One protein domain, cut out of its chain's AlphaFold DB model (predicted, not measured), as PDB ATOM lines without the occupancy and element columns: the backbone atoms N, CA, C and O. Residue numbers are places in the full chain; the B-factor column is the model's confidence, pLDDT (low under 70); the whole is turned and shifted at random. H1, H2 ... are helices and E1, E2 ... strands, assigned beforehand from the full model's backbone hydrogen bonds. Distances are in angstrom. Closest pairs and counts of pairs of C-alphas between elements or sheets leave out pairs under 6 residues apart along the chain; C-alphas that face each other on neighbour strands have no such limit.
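Overview. This is residues 3 to 82 of the 109 residues of an uncharacterized protein of Fragilariopsis cylindrus CCMP1102 (UniProt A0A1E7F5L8). A strongly twisted antiparallel sheet has the short helix H1 packed along it over E2, while the longer helix H2 crosses at the E4 edge with its residues 47 to 54 and then runs out beyond the sheet as an arm. Residues 62 to 67, at the far end of that arm, stick out before the backbone folds back to E4. The printed part has 80 residues, with E1, E2, E3, H1, H2 and E4 in that order; the sheet runs E3, E2, E1, E4, and the class is mixed, helices and strands. It is compact, with a radius of gyration of the C-alphas of 12.8 A and spans of 36 by 31 by 21 A.

Along the chain. E1, residues 3 to 10, begins at C-alpha 3 (-47.442, 47.452, 27.403) and is 20.4 A long. E2 is residues 13 to 18, E3 residues 24 to 27, and H1 residues 30 to 38. H2, residues 47 to 63, is 24.4 A long. E4, residues 74 to 81, is 21.9 A long and ends at C-alpha 81 (-43.332, 52.745, 27.318).

Arrangement. E1, E2 and E3 form a meander, each strand the antiparallel neighbour of the one before. N 7 and O 16 of E1 and E2 are 2.9 A apart, and N 17 and O 25 of E2 and E3 2.9 A, within hydrogen-bond range. E4 is antiparallel to E1, with N 6 and O 77 at 2.9 A. H1 is on the sheet at a height of 7.9 A, along E2 at 13 degrees on the local plane; their closest C-alphas, Phe 15 and Phe 30, are 6.3 A apart. H2 is on the sheet over E4, only just across it at 62 degrees on the local plane; their closest C-alphas, Glu 50 and Val 78, are 6.2 A apart. H1 and H2 are apart. Every O i to N i+4 pair in H1 and H2 is within hydrogen-bond range.

Size, cuts and confidence. The farthest C-alphas, Asn 39 and Lys 65, are 37.5 A apart. The printed part has no cut and no long link. The model's pLDDT is under 70 at residues 67 to 72.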
ATOM      1  N   ILE A   3     -48.083  48.749  27.647       92.44
ATOM      2  CA  ILE A   3     -47.442  47.452  27.403       92.44
ATOM      3  C   ILE A   3     -47.760  46.994  25.985       92.44
ATOM      4  O   ILE A   3     -48.885  47.148  25.510       92.44
ATOM      5  N   ALA A   4     -46.759  46.432  25.321       94.75
ATOM      6  CA  ALA A   4     -46.923  45.720  24.067       94.75
ATOM      7  C   ALA A   4     -46.262  44.343  24.156       94.75
ATOM      8  O   ALA A   4     -45.342  44.128  24.944       94.75
ATOM      9  N   THR A   5     -46.732  43.406  23.342       94.56
ATOM     10  CA  THR A   5     -46.147  42.062  23.249       94.56
ATOM     11  C   THR A   5     -45.876  41.692  21.805       94.56
ATOM     12  O   THR A   5     -46.641  42.072  20.918       94.56
ATOM     13  N   ILE A   6     -44.804  40.935  21.587       95.44
ATOM     14  CA  ILE A   6     -44.541  40.238  20.330       95.44
ATOM     15  C   ILE A   6     -44.698  38.746  20.605       95.44
ATOM     16  O   ILE A   6     -44.055  38.197  21.503       95.44
ATOM     17  N   SER A   7     -45.559  38.095  19.837       94.56
ATOM     18  CA  SER A   7     -45.793  36.653  19.895       94.56
ATOM     19  C   SER A   7     -45.574  36.032  18.516       94.56
ATOM     20  O   SER A   7     -45.659  36.740  17.515       94.56
ATOM     21  N   ALA A   8     -45.361  34.720  18.448       93.38
ATOM     22  CA  ALA A   8     -45.246  33.968  17.196       93.38
ATOM     23  C   ALA A   8     -46.153  32.729  17.153       93.38
ATOM     24  O   ALA A   8     -46.748  32.349  18.164       93.38
ATOM     25  N   GLY A   9     -46.238  32.095  15.980       85.75
ATOM     26  CA  GLY A   9     -46.972  30.839  15.780       85.75
ATOM     27  C   GLY A   9     -48.443  31.030  15.403       85.75
ATOM     28  O   GLY A   9     -49.309  30.304  15.895       85.75
ATOM     29  N   PHE A  10     -48.741  32.021  14.556       82.06
ATOM     30  CA  PHE A  10     -50.094  32.277  14.058       82.06
ATOM     31  C   PHE A  10     -50.230  31.891  12.585       82.06
ATOM     32  O   PHE A  10     -49.309  32.047  11.800       82.06
ATOM     33  N   GLU A  11     -51.426  31.462  12.178       74.06
ATOM     34  CA  GLU A  11     -51.712  31.118  10.773       74.06
ATOM     35  C   GLU A  11     -51.729  32.338   9.834       74.06
ATOM     36  O   GLU A  11     -51.595  32.195   8.624       74.06
ATOM     37  N   LYS A  12     -51.943  33.544  10.381       71.81
ATOM     38  CA  LYS A  12     -52.073  34.795   9.610       71.81
ATOM     39  C   LYS A  12     -50.749  35.524   9.366       71.81
ATOM     40  O   LYS A  12     -50.756  36.520   8.652       71.81
ATOM     41  N   GLY A  13     -49.668  35.077   9.995       72.81
ATOM     42  CA  GLY A  13     -48.348  35.697   9.935       72.81
ATOM     43  C   GLY A  13     -47.447  35.126  11.023       72.81
ATOM     44  O   GLY A  13     -47.936  34.668  12.062       72.81
ATOM     45  N   ASP A  14     -46.141  35.174  10.798       87.62
ATOM     46  CA  ASP A  14     -45.170  34.534  11.687       87.62
ATOM     47  C   ASP A  14     -45.086  35.240  13.044       87.62
ATOM     48  O   ASP A  14     -44.939  34.581  14.079       87.62
ATOM     49  N   PHE A  15     -45.272  36.566  13.054       94.06
ATOM     50  CA  PHE A  15     -45.199  37.409  14.242       94.06
ATOM     51  C   PHE A  15     -46.439  38.291  14.400       94.06
ATOM     52  O   PHE A  15     -46.990  38.824  13.439       94.06
ATOM     53  N   LEU A  16     -46.861  38.488  15.646       94.19
ATOM     54  CA  LEU A  16     -47.986  39.339  16.016       94.19
ATOM     55  C   LEU A  16     -47.564  40.317  17.104       94.19
ATOM     56  O   LEU A  16     -47.204  39.907  18.208       94.19
ATOM     57  N   VAL A  17     -47.695  41.608  16.807       94.44
ATOM     58  CA  VAL A  17     -47.583  42.686  17.787       94.44
ATOM     59  C   VAL A  17     -48.970  42.979  18.352       94.44
ATOM     60  O   VAL A  17     -49.903  43.294  17.603       94.44
ATOM     61  N   ARG A  18     -49.119  42.887  19.676       93.00
ATOM     62  CA  ARG A  18     -50.318  43.338  20.396       93.00
ATOM     63  C   ARG A  18     -49.972  44.577  21.193       93.00
ATOM     64  O   ARG A  18     -49.131  44.519  22.088       93.00
ATOM     65  N   GLU A  19     -50.637  45.669  20.865       91.12
ATOM     66  CA  GLU A  19     -50.533  46.929  21.586       91.12
ATOM     67  C   GLU A  19     -51.678  47.067  22.598       91.12
ATOM     68  O   GLU A  19     -52.640  46.289  22.627       91.12
ATOM     69  N   GLU A  20     -51.581  48.111  23.412       78.94
ATOM     70  CA  GLU A  20     -52.684  48.576  24.240       78.94
ATOM     71  C   GLU A  20     -53.903  48.954  23.370       78.94
ATOM     72  O   GLU A  20     -53.773  49.259  22.185       78.94
ATOM     73  N   GLN A  21     -55.108  48.900  23.947       73.75
ATOM     74  CA  GLN A  21     -56.389  49.163  23.260       73.75
ATOM     75  C   GLN A  21     -56.789  48.141  22.178       73.75
ATOM     76  O   GLN A  21     -57.725  48.371  21.417       73.75
ATOM     77  N   GLY A  22     -56.140  46.974  22.133       76.12
ATOM     78  CA  GLY A  22     -56.575  45.856  21.289       76.12
ATOM     79  C   GLY A  22     -56.095  45.921  19.839       76.12
ATOM     80  O   GLY A  22     -56.511  45.084  19.035       76.12
ATOM     81  N   ASN A  23     -55.191  46.850  19.516       86.94
ATOM     82  CA  ASN A  23     -54.532  46.908  18.216       86.94
ATOM     83  C   ASN A  23     -53.630  45.679  18.016       86.94
ATOM     84  O   ASN A  23     -52.807  45.334  18.867       86.94
ATOM     85  N   ARG A  24     -53.823  44.995  16.885       90.31
ATOM     86  CA  ARG A  24     -53.157  43.738  16.521       90.31
ATOM     87  C   ARG A  24     -52.595  43.870  15.115       90.31
ATOM     88  O   ARG A  24     -53.369  44.052  14.178       90.31
ATOM     89  N   VAL A  25     -51.281  43.754  14.974       92.19
ATOM     90  CA  VAL A  25     -50.593  43.907  13.685       92.19
ATOM     91  C   VAL A  25     -49.700  42.698  13.441       92.19
ATOM     92  O   VAL A  25     -48.899  42.340  14.302       92.19
ATOM     93  N   TYR A  26     -49.879  42.052  12.289       93.00
ATOM     94  CA  TYR A  26     -49.114  40.871  11.884       93.00
ATOM     95  C   TYR A  26     -47.929  41.270  11.006       93.00
ATOM     96  O   TYR A  26     -48.035  42.217  10.226       93.00
ATOM     97  N   PHE A  27     -46.834  40.523  11.130       93.62
ATOM     98  CA  PHE A  27     -45.600  40.694  10.373       93.62
ATOM     99  C   PHE A  27     -45.046  39.333   9.957       93.62
ATOM    100  O   PHE A  27     -45.178  38.355  10.699       93.62
ATOM    101  N   ASP A  28     -44.373  39.305   8.811       91.75
ATOM    102  CA  ASP A  28     -43.686  38.109   8.313       91.75
ATOM    103  C   ASP A  28     -42.282  37.978   8.933       91.75
ATOM    104  O   ASP A  28     -41.790  36.878   9.155       91.75
ATOM    105  N   PHE A  29     -41.643  39.098   9.299       93.88
ATOM    106  CA  PHE A  29     -40.300  39.112   9.885       93.88
ATOM    107  C   PHE A  29     -40.283  39.707  11.294       93.88
ATOM    108  O   PHE A  29     -40.895  40.743  11.566       93.88
ATOM    109  N   PHE A  30     -39.501  39.093  12.189       94.19
ATOM    110  CA  PHE A  30     -39.340  39.572  13.565       94.19
ATOM    111  C   PHE A  30     -38.784  41.001  13.622       94.19
ATOM    112  O   PHE A  30     -39.240  41.813  14.424       94.19
ATOM    113  N   GLU A  31     -37.818  41.321  12.759       95.69
ATOM    114  CA  GLU A  31     -37.196  42.646  12.705       95.69
ATOM    115  C   GLU A  31     -38.208  43.743  12.361       95.69
ATOM    116  O   GLU A  31     -38.167  44.822  12.949       95.69
ATOM    117  N   GLU A  32     -39.160  43.469  11.465       95.12
ATOM    118  CA  GLU A  32     -40.227  44.416  11.134       95.12
ATOM    119  C   GLU A  32     -41.171  44.631  12.319       95.12
ATOM    120  O   GLU A  32     -41.500  45.775  12.639       95.12
ATOM    121  N   ALA A  33     -41.549  43.552  13.015       95.38
ATOM    122  CA  ALA A  33     -42.371  43.624  14.221       95.38
ATOM    123  C   ALA A  33     -41.686  44.440  15.330       95.38
ATOM    124  O   ALA A  33     -42.314  45.298  15.956       95.38
ATOM    125  N   PHE A  34     -40.390  44.197  15.550       95.88
ATOM    126  CA  PHE A  34     -39.584  44.919  16.529       95.88
ATOM    127  C   PHE A  34     -39.438  46.399  16.157       95.88
ATOM    128  O   PHE A  34     -39.774  47.270  16.956       95.88
ATOM    129  N   ASN A  35     -39.030  46.704  14.923       96.31
ATOM    130  CA  ASN A  35     -38.865  48.083  14.459       96.31
ATOM    131  C   ASN A  35     -40.181  48.866  14.511       96.31
ATOM    132  O   ASN A  35     -40.194  50.023  14.931       96.31
ATOM    133  N   TYR A  36     -41.298  48.240  14.131       95.50
ATOM    134  CA  TYR A  36     -42.625  48.845  14.217       95.50
ATOM    135  C   TYR A  36     -42.941  49.332  15.633       95.50
ATOM    136  O   TYR A  36     -43.342  50.484  15.809       95.50
ATOM    137  N   ILE A  37     -42.758  48.472  16.639       95.00
ATOM    138  CA  ILE A  37     -43.129  48.813  18.012       95.00
ATOM    139  C   ILE A  37     -42.090  49.734  18.671       95.00
ATOM    140  O   ILE A  37     -42.462  50.667  19.382       95.00
ATOM    141  N   SER A  38     -40.800  49.557  18.376       94.19
ATOM    142  CA  SER A  38     -39.735  50.421  18.893       94.19
ATOM    143  C   SER A  38     -39.833  51.853  18.375       94.19
ATOM    144  O   SER A  38     -39.656  52.791  19.151       94.19
ATOM    145  N   ASN A  39     -40.234  52.052  17.116       94.38
ATOM    146  CA  ASN A  39     -40.491  53.387  16.558       94.38
ATOM    147  C   ASN A  39     -41.648  54.125  17.251       94.38
ATOM    148  O   ASN A  39     -41.750  55.345  17.148       94.38
ATOM    149  N   LYS A  40     -42.507  53.412  17.990       92.25
ATOM    150  CA  LYS A  40     -43.561  53.998  18.832       92.25
ATOM    151  C   LYS A  40     -43.101  54.298  20.264       92.25
ATOM    152  O   LYS A  40     -43.925  54.606  21.123       92.25
ATOM    153  N   GLY A  41     -41.801  54.188  20.534       92.88
ATOM    154  CA  GLY A  41     -41.203  54.478  21.835       92.88
ATOM    155  C   GLY A  41     -41.285  53.330  22.838       92.88
ATOM    156  O   GLY A  41     -41.019  53.547  24.017       92.88
ATOM    157  N   TYR A  42     -41.653  52.121  22.404       94.81
ATOM    158  CA  TYR A  42     -41.590  50.942  23.264       94.81
ATOM    159  C   TYR A  42     -40.168  50.389  23.313       94.81
ATOM    160  O   TYR A  42     -39.521  50.181  22.286       94.81
ATOM    161  N   ALA A  43     -39.709  50.080  24.517       94.38
ATOM    162  CA  ALA A  43     -38.448  49.401  24.757       94.38
ATOM    163  C   ALA A  43     -38.703  48.028  25.377       94.38
ATOM    164  O   ALA A  43     -39.747  47.793  25.991       94.38
ATOM    165  N   ARG A  44     -37.742  47.113  25.227       94.69
ATOM    166  CA  ARG A  44     -37.804  45.822  25.912       94.69
ATOM    167  C   ARG A  44     -37.894  46.054  27.422       94.69
ATOM    168  O   ARG A  44     -37.147  46.857  27.977       94.69
ATOM    169  N   MET A  45     -38.810  45.340  28.063       94.06
ATOM    170  CA  MET A  45     -38.976  45.381  29.509       94.06
ATOM    171  C   MET A  45     -37.752  44.763  30.216       94.06
ATOM    172  O   MET A  45     -37.078  43.897  29.654       94.06
ATOM    173  N   SER A  46     -37.438  45.218  31.435       94.25
ATOM    174  CA  SER A  46     -36.394  44.582  32.253       94.25
ATOM    175  C   SER A  46     -36.762  43.122  32.533       94.25
ATOM    176  O   SER A  46     -37.934  42.750  32.476       94.25
ATOM    177  N   ARG A  47     -35.776  42.273  32.842       91.12
ATOM    178  CA  ARG A  47     -36.039  40.845  33.072       91.12
ATOM    179  C   ARG A  47     -36.938  40.630  34.292       91.12
ATOM    180  O   ARG A  47     -37.772  39.727  34.295       91.12
ATOM    181  N   GLU A  48     -36.753  41.445  35.319       93.88
ATOM    182  CA  GLU A  48     -37.497  41.403  36.571       93.88
ATOM    183  C   GLU A  48     -38.959  41.807  36.348       93.88
ATOM    184  O   GLU A  48     -39.865  41.080  36.759       93.88
ATOM    185  N   ASP A  49     -39.189  42.913  35.638       92.38
ATOM    186  CA  ASP A  49     -40.537  43.392  35.322       92.38
ATOM    187  C   ASP A  49     -41.243  42.459  34.329       92.38
ATOM    188  O   ASP A  49     -42.426  42.164  34.495       92.38
ATOM    189  N   GLU A  50     -40.516  41.934  33.332       91.88
ATOM    190  CA  GLU A  50     -41.025  40.954  32.365       91.88
ATOM    191  C   GLU A  50     -41.505  39.696  33.094       91.88
ATOM    192  O   GLU A  50     -42.619  39.228  32.856       91.88
ATOM    193  N   LYS A  51     -40.714  39.191  34.050       92.88
ATOM    194  CA  LYS A  51     -41.115  38.057  34.885       92.88
ATOM    195  C   LYS A  51     -42.382  38.369  35.681       92.88
ATOM    196  O   LYS A  51     -43.304  37.558  35.688       92.88
ATOM    197  N   HIS A  52     -42.441  39.532  36.327       93.12
ATOM    198  CA  HIS A  52     -43.601  39.928  37.126       93.12
ATOM    199  C   HIS A  52     -44.870  40.026  36.267       93.12
ATOM    200  O   HIS A  52     -45.942  39.576  36.669       93.12
ATOM    201  N   TRP A  53     -44.742  40.575  35.058       91.75
ATOM    202  CA  TRP A  53     -45.835  40.671  34.102       91.75
ATOM    203  C   TRP A  53     -46.325  39.293  33.646       91.75
ATOM    204  O   TRP A  53     -47.532  39.055  33.612       91.75
ATOM    205  N   VAL A  54     -45.407  38.372  33.333       90.88
ATOM    206  CA  VAL A  54     -45.749  36.998  32.933       90.88
ATOM    207  C   VAL A  54     -46.462  36.263  34.066       90.88
ATOM    208  O   VAL A  54     -47.500  35.647  33.828       90.88
ATOM    209  N   ASP A  55     -45.954  36.362  35.296       92.50
ATOM    210  CA  ASP A  55     -46.573  35.735  36.467       92.50
ATOM    211  C   ASP A  55     -48.004  36.260  36.683       92.50
ATOM    212  O   ASP A  55     -48.935  35.475  36.873       92.50
ATOM    213  N   LEU A  56     -48.205  37.578  36.571       91.06
ATOM    214  CA  LEU A  56     -49.527  38.198  36.661       91.06
ATOM    215  C   LEU A  56     -50.473  37.694  35.562       91.06
ATOM    216  O   LEU A  56     -51.626  37.368  35.843       91.06
ATOM    217  N   MET A  57     -49.998  37.615  34.318       87.38
ATOM    218  CA  MET A  57     -50.808  37.133  33.199       87.38
ATOM    219  C   MET A  57     -51.201  35.669  33.363       87.38
ATOM    220  O   MET A  57     -52.345  35.325  33.082       87.38
ATOM    221  N   ASN A  58     -50.311  34.823  33.884       87.25
ATOM    222  CA  ASN A  58     -50.637  33.429  34.185       87.25
ATOM    223  C   ASN A  58     -51.766  33.328  35.220       87.25
ATOM    224  O   ASN A  58     -52.752  32.639  34.974       87.25
ATOM    225  N   VAL A  59     -51.694  34.099  36.314       89.75
ATOM    226  CA  VAL A  59     -52.770  34.153  37.324       89.75
ATOM    227  C   VAL A  59     -54.098  34.602  36.708       89.75
ATOM    228  O   VAL A  59     -55.146  34.017  36.987       89.75
ATOM    229  N   ILE A  60     -54.072  35.627  35.849       86.25
ATOM    230  CA  ILE A  60     -55.272  36.114  35.157       86.25
ATOM    231  C   ILE A  60     -55.839  35.027  34.240       86.25
ATOM    232  O   ILE A  60     -57.044  34.780  34.268       86.25
ATOM    233  N   HIS A  61     -55.001  34.358  33.449       82.25
ATOM    234  CA  HIS A  61     -55.441  33.308  32.534       82.25
ATOM    235  C   HIS A  61     -56.058  32.119  33.277       82.25
ATOM    236  O   HIS A  61     -57.112  31.631  32.861       82.25
ATOM    237  N   ASP A  62     -55.464  31.712  34.400       84.62
ATOM    238  CA  ASP A  62     -55.957  30.617  35.243       84.62
ATOM    239  C   ASP A  62     -57.277  30.969  35.945       84.62
ATOM    240  O   ASP A  62     -58.111  30.098  36.203       84.62
ATOM    241  N   SER A  63     -57.512  32.256  36.219       85.94
ATOM    242  CA  SER A  63     -58.753  32.726  36.846       85.94
ATOM    243  C   SER A  63     -59.992  32.580  35.945       85.94
ATOM    244  O   SER A  63     -61.127  32.579  36.435       85.94
ATOM    245  N   VAL A  64     -59.805  32.418  34.629       81.88
ATOM    246  CA  VAL A  64     -60.893  32.276  33.655       81.88
ATOM    247  C   VAL A  64     -61.311  30.808  33.540       81.88
ATOM    248  O   VAL A  64     -60.648  29.986  32.907       81.88
ATOM    249  N   LYS A  65     -62.473  30.467  34.116       77.69
ATOM    250  CA  LYS A  65     -63.054  29.115  34.030       77.69
ATOM    251  C   LYS A  65     -63.279  28.701  32.568       77.69
ATOM    252  O   LYS A  65     -64.093  29.299  31.869       77.69
ATOM    253  N   GLY A  66     -62.590  27.645  32.134       74.06
ATOM    254  CA  GLY A  66     -62.616  27.150  30.750       74.06
ATOM    255  C   GLY A  66     -61.497  27.693  29.853       74.06
ATOM    256  O   GLY A  66     -61.490  27.381  28.663       74.06
ATOM    257  N   GLY A  67     -60.560  28.463  30.418       63.84
ATOM    258  CA  GLY A  67     -59.379  28.997  29.745       63.84
ATOM    259  C   GLY A  67     -59.664  30.208  28.857       63.84
ATOM    260  O   GLY A  67     -60.798  30.474  28.443       63.84
ATOM    261  N   MET A  68     -58.611  30.956  28.528       67.12
ATOM    262  CA  MET A  68     -58.703  31.990  27.499       67.12
ATOM    263  C   MET A  68     -58.814  31.338  26.116       67.12
ATOM    264  O   MET A  68     -57.918  30.624  25.678       67.12
ATOM    265  N   LYS A  69     -59.920  31.595  25.410       62.06
ATOM    266  CA  LYS A  69     -60.252  30.943  24.125       62.06
ATOM    267  C   LYS A  69     -59.540  31.524  22.896       62.06
ATOM    268  O   LYS A  69     -59.864  31.143  21.774       62.06
ATOM    269  N   TYR A  70     -58.631  32.479  23.064       64.50
ATOM    270  CA  TYR A  70     -57.931  33.112  21.943       64.50
ATOM    271  C   TYR A  70     -56.526  32.536  21.793       64.50
ATOM    272  O   TYR A  70     -55.837  32.328  22.786       64.50
ATOM    273  N   ASN A  71     -56.087  32.333  20.545       65.00
ATOM    274  CA  ASN A  71     -54.713  31.936  20.246       65.00
ATOM    275  C   ASN A  71     -53.741  33.022  20.753       65.00
ATOM    276  O   ASN A  71     -53.693  34.148  20.235       65.00
ATOM    277  N   THR A  72     -52.996  32.690  21.803       69.81
ATOM    278  CA  THR A  72     -51.977  33.547  22.415       69.81
ATOM    279  C   THR A  72     -50.636  33.454  21.693       69.81
ATOM    280  O   THR A  72     -49.852  34.400  21.790       69.81
ATOM    281  N   GLY A  73     -50.416  32.400  20.900       84.62
ATOM    282  CA  GLY A  73     -49.127  32.064  20.304       84.62
ATOM    283  C   GLY A  73     -48.049  31.819  21.361       84.62
ATOM    284  O   GLY A  73     -48.317  31.765  22.564       84.62
ATOM    285  N   THR A  74     -46.804  31.707  20.916       90.75
ATOM    286  CA  THR A  74     -45.632  31.721  21.796       90.75
ATOM    287  C   THR A  74     -45.245  33.167  22.077       90.75
ATOM    288  O   THR A  74     -44.920  33.907  21.150       90.75
ATOM    289  N   LEU A  75     -45.283  33.596  23.341       91.81
ATOM    290  CA  LEU A  75     -44.787  34.915  23.740       91.81
ATOM    291  C   LEU A  75     -43.267  34.978  23.543       91.81
ATOM    292  O   LEU A  75     -42.544  34.158  24.100       91.81
ATOM    293  N   LEU A  76     -42.796  35.951  22.762       93.81
ATOM    294  CA  LEU A  76     -41.372  36.157  22.493       93.81
ATOM    295  C   LEU A  76     -40.797  37.343  23.265       93.81
ATOM    296  O   LEU A  76     -39.627  37.320  23.648       93.81
ATOM    297  N   MET A  77     -41.591  38.402  23.446       94.00
ATOM    298  CA  MET A  77     -41.117  39.633  24.071       94.00
ATOM    299  C   MET A  77     -42.249  40.437  24.698       94.00
ATOM    300  O   MET A  77     -43.315  40.595  24.095       94.00
ATOM    301  N   VAL A  78     -41.967  41.016  25.865       94.81
ATOM    302  CA  VAL A  78     -42.780  42.057  26.499       94.81
ATOM    303  C   VAL A  78     -42.036  43.392  26.414       94.81
ATOM    304  O   VAL A  78     -40.846  43.486  26.727       94.81
ATOM    305  N   LEU A  79     -42.734  44.431  25.965       95.44
ATOM    306  CA  LEU A  79     -42.201  45.779  25.806       95.44
ATOM    307  C   LEU A  79     -43.034  46.788  26.585       95.44
ATOM    308  O   LEU A  79     -44.232  46.593  26.804       95.44
ATOM    309  N   SER A  80     -42.409  47.898  26.960       94.12
ATOM    310  CA  SER A  80     -43.055  48.966  27.706       94.12
ATOM    311  C   SER A  80     -42.684  50.358  27.213       94.12
ATOM    312  O   SER A  80     -41.596  50.585  26.684       94.12
ATOM    313  N   ARG A  81     -43.605  51.305  27.411       92.56
ATOM    314  CA  ARG A  81     -43.332  52.745  27.318       92.56
ATOM    315  C   ARG A  81     -44.010  53.524  28.457       92.56
ATOM    316  O   ARG A  81     -45.045  53.078  28.975       92.56
ATOM    317  N   PRO A  82     -43.465  54.684  28.867       89.06
ATOM    318  CA  PRO A  82     -44.102  55.561  29.848       89.06
ATOM    319  C   PRO A  82     -45.471  56.080  29.378       89.06
ATOM    320  O   PRO A  82     -45.674  56.354  28.196       89.06
TER     321      PRO A  82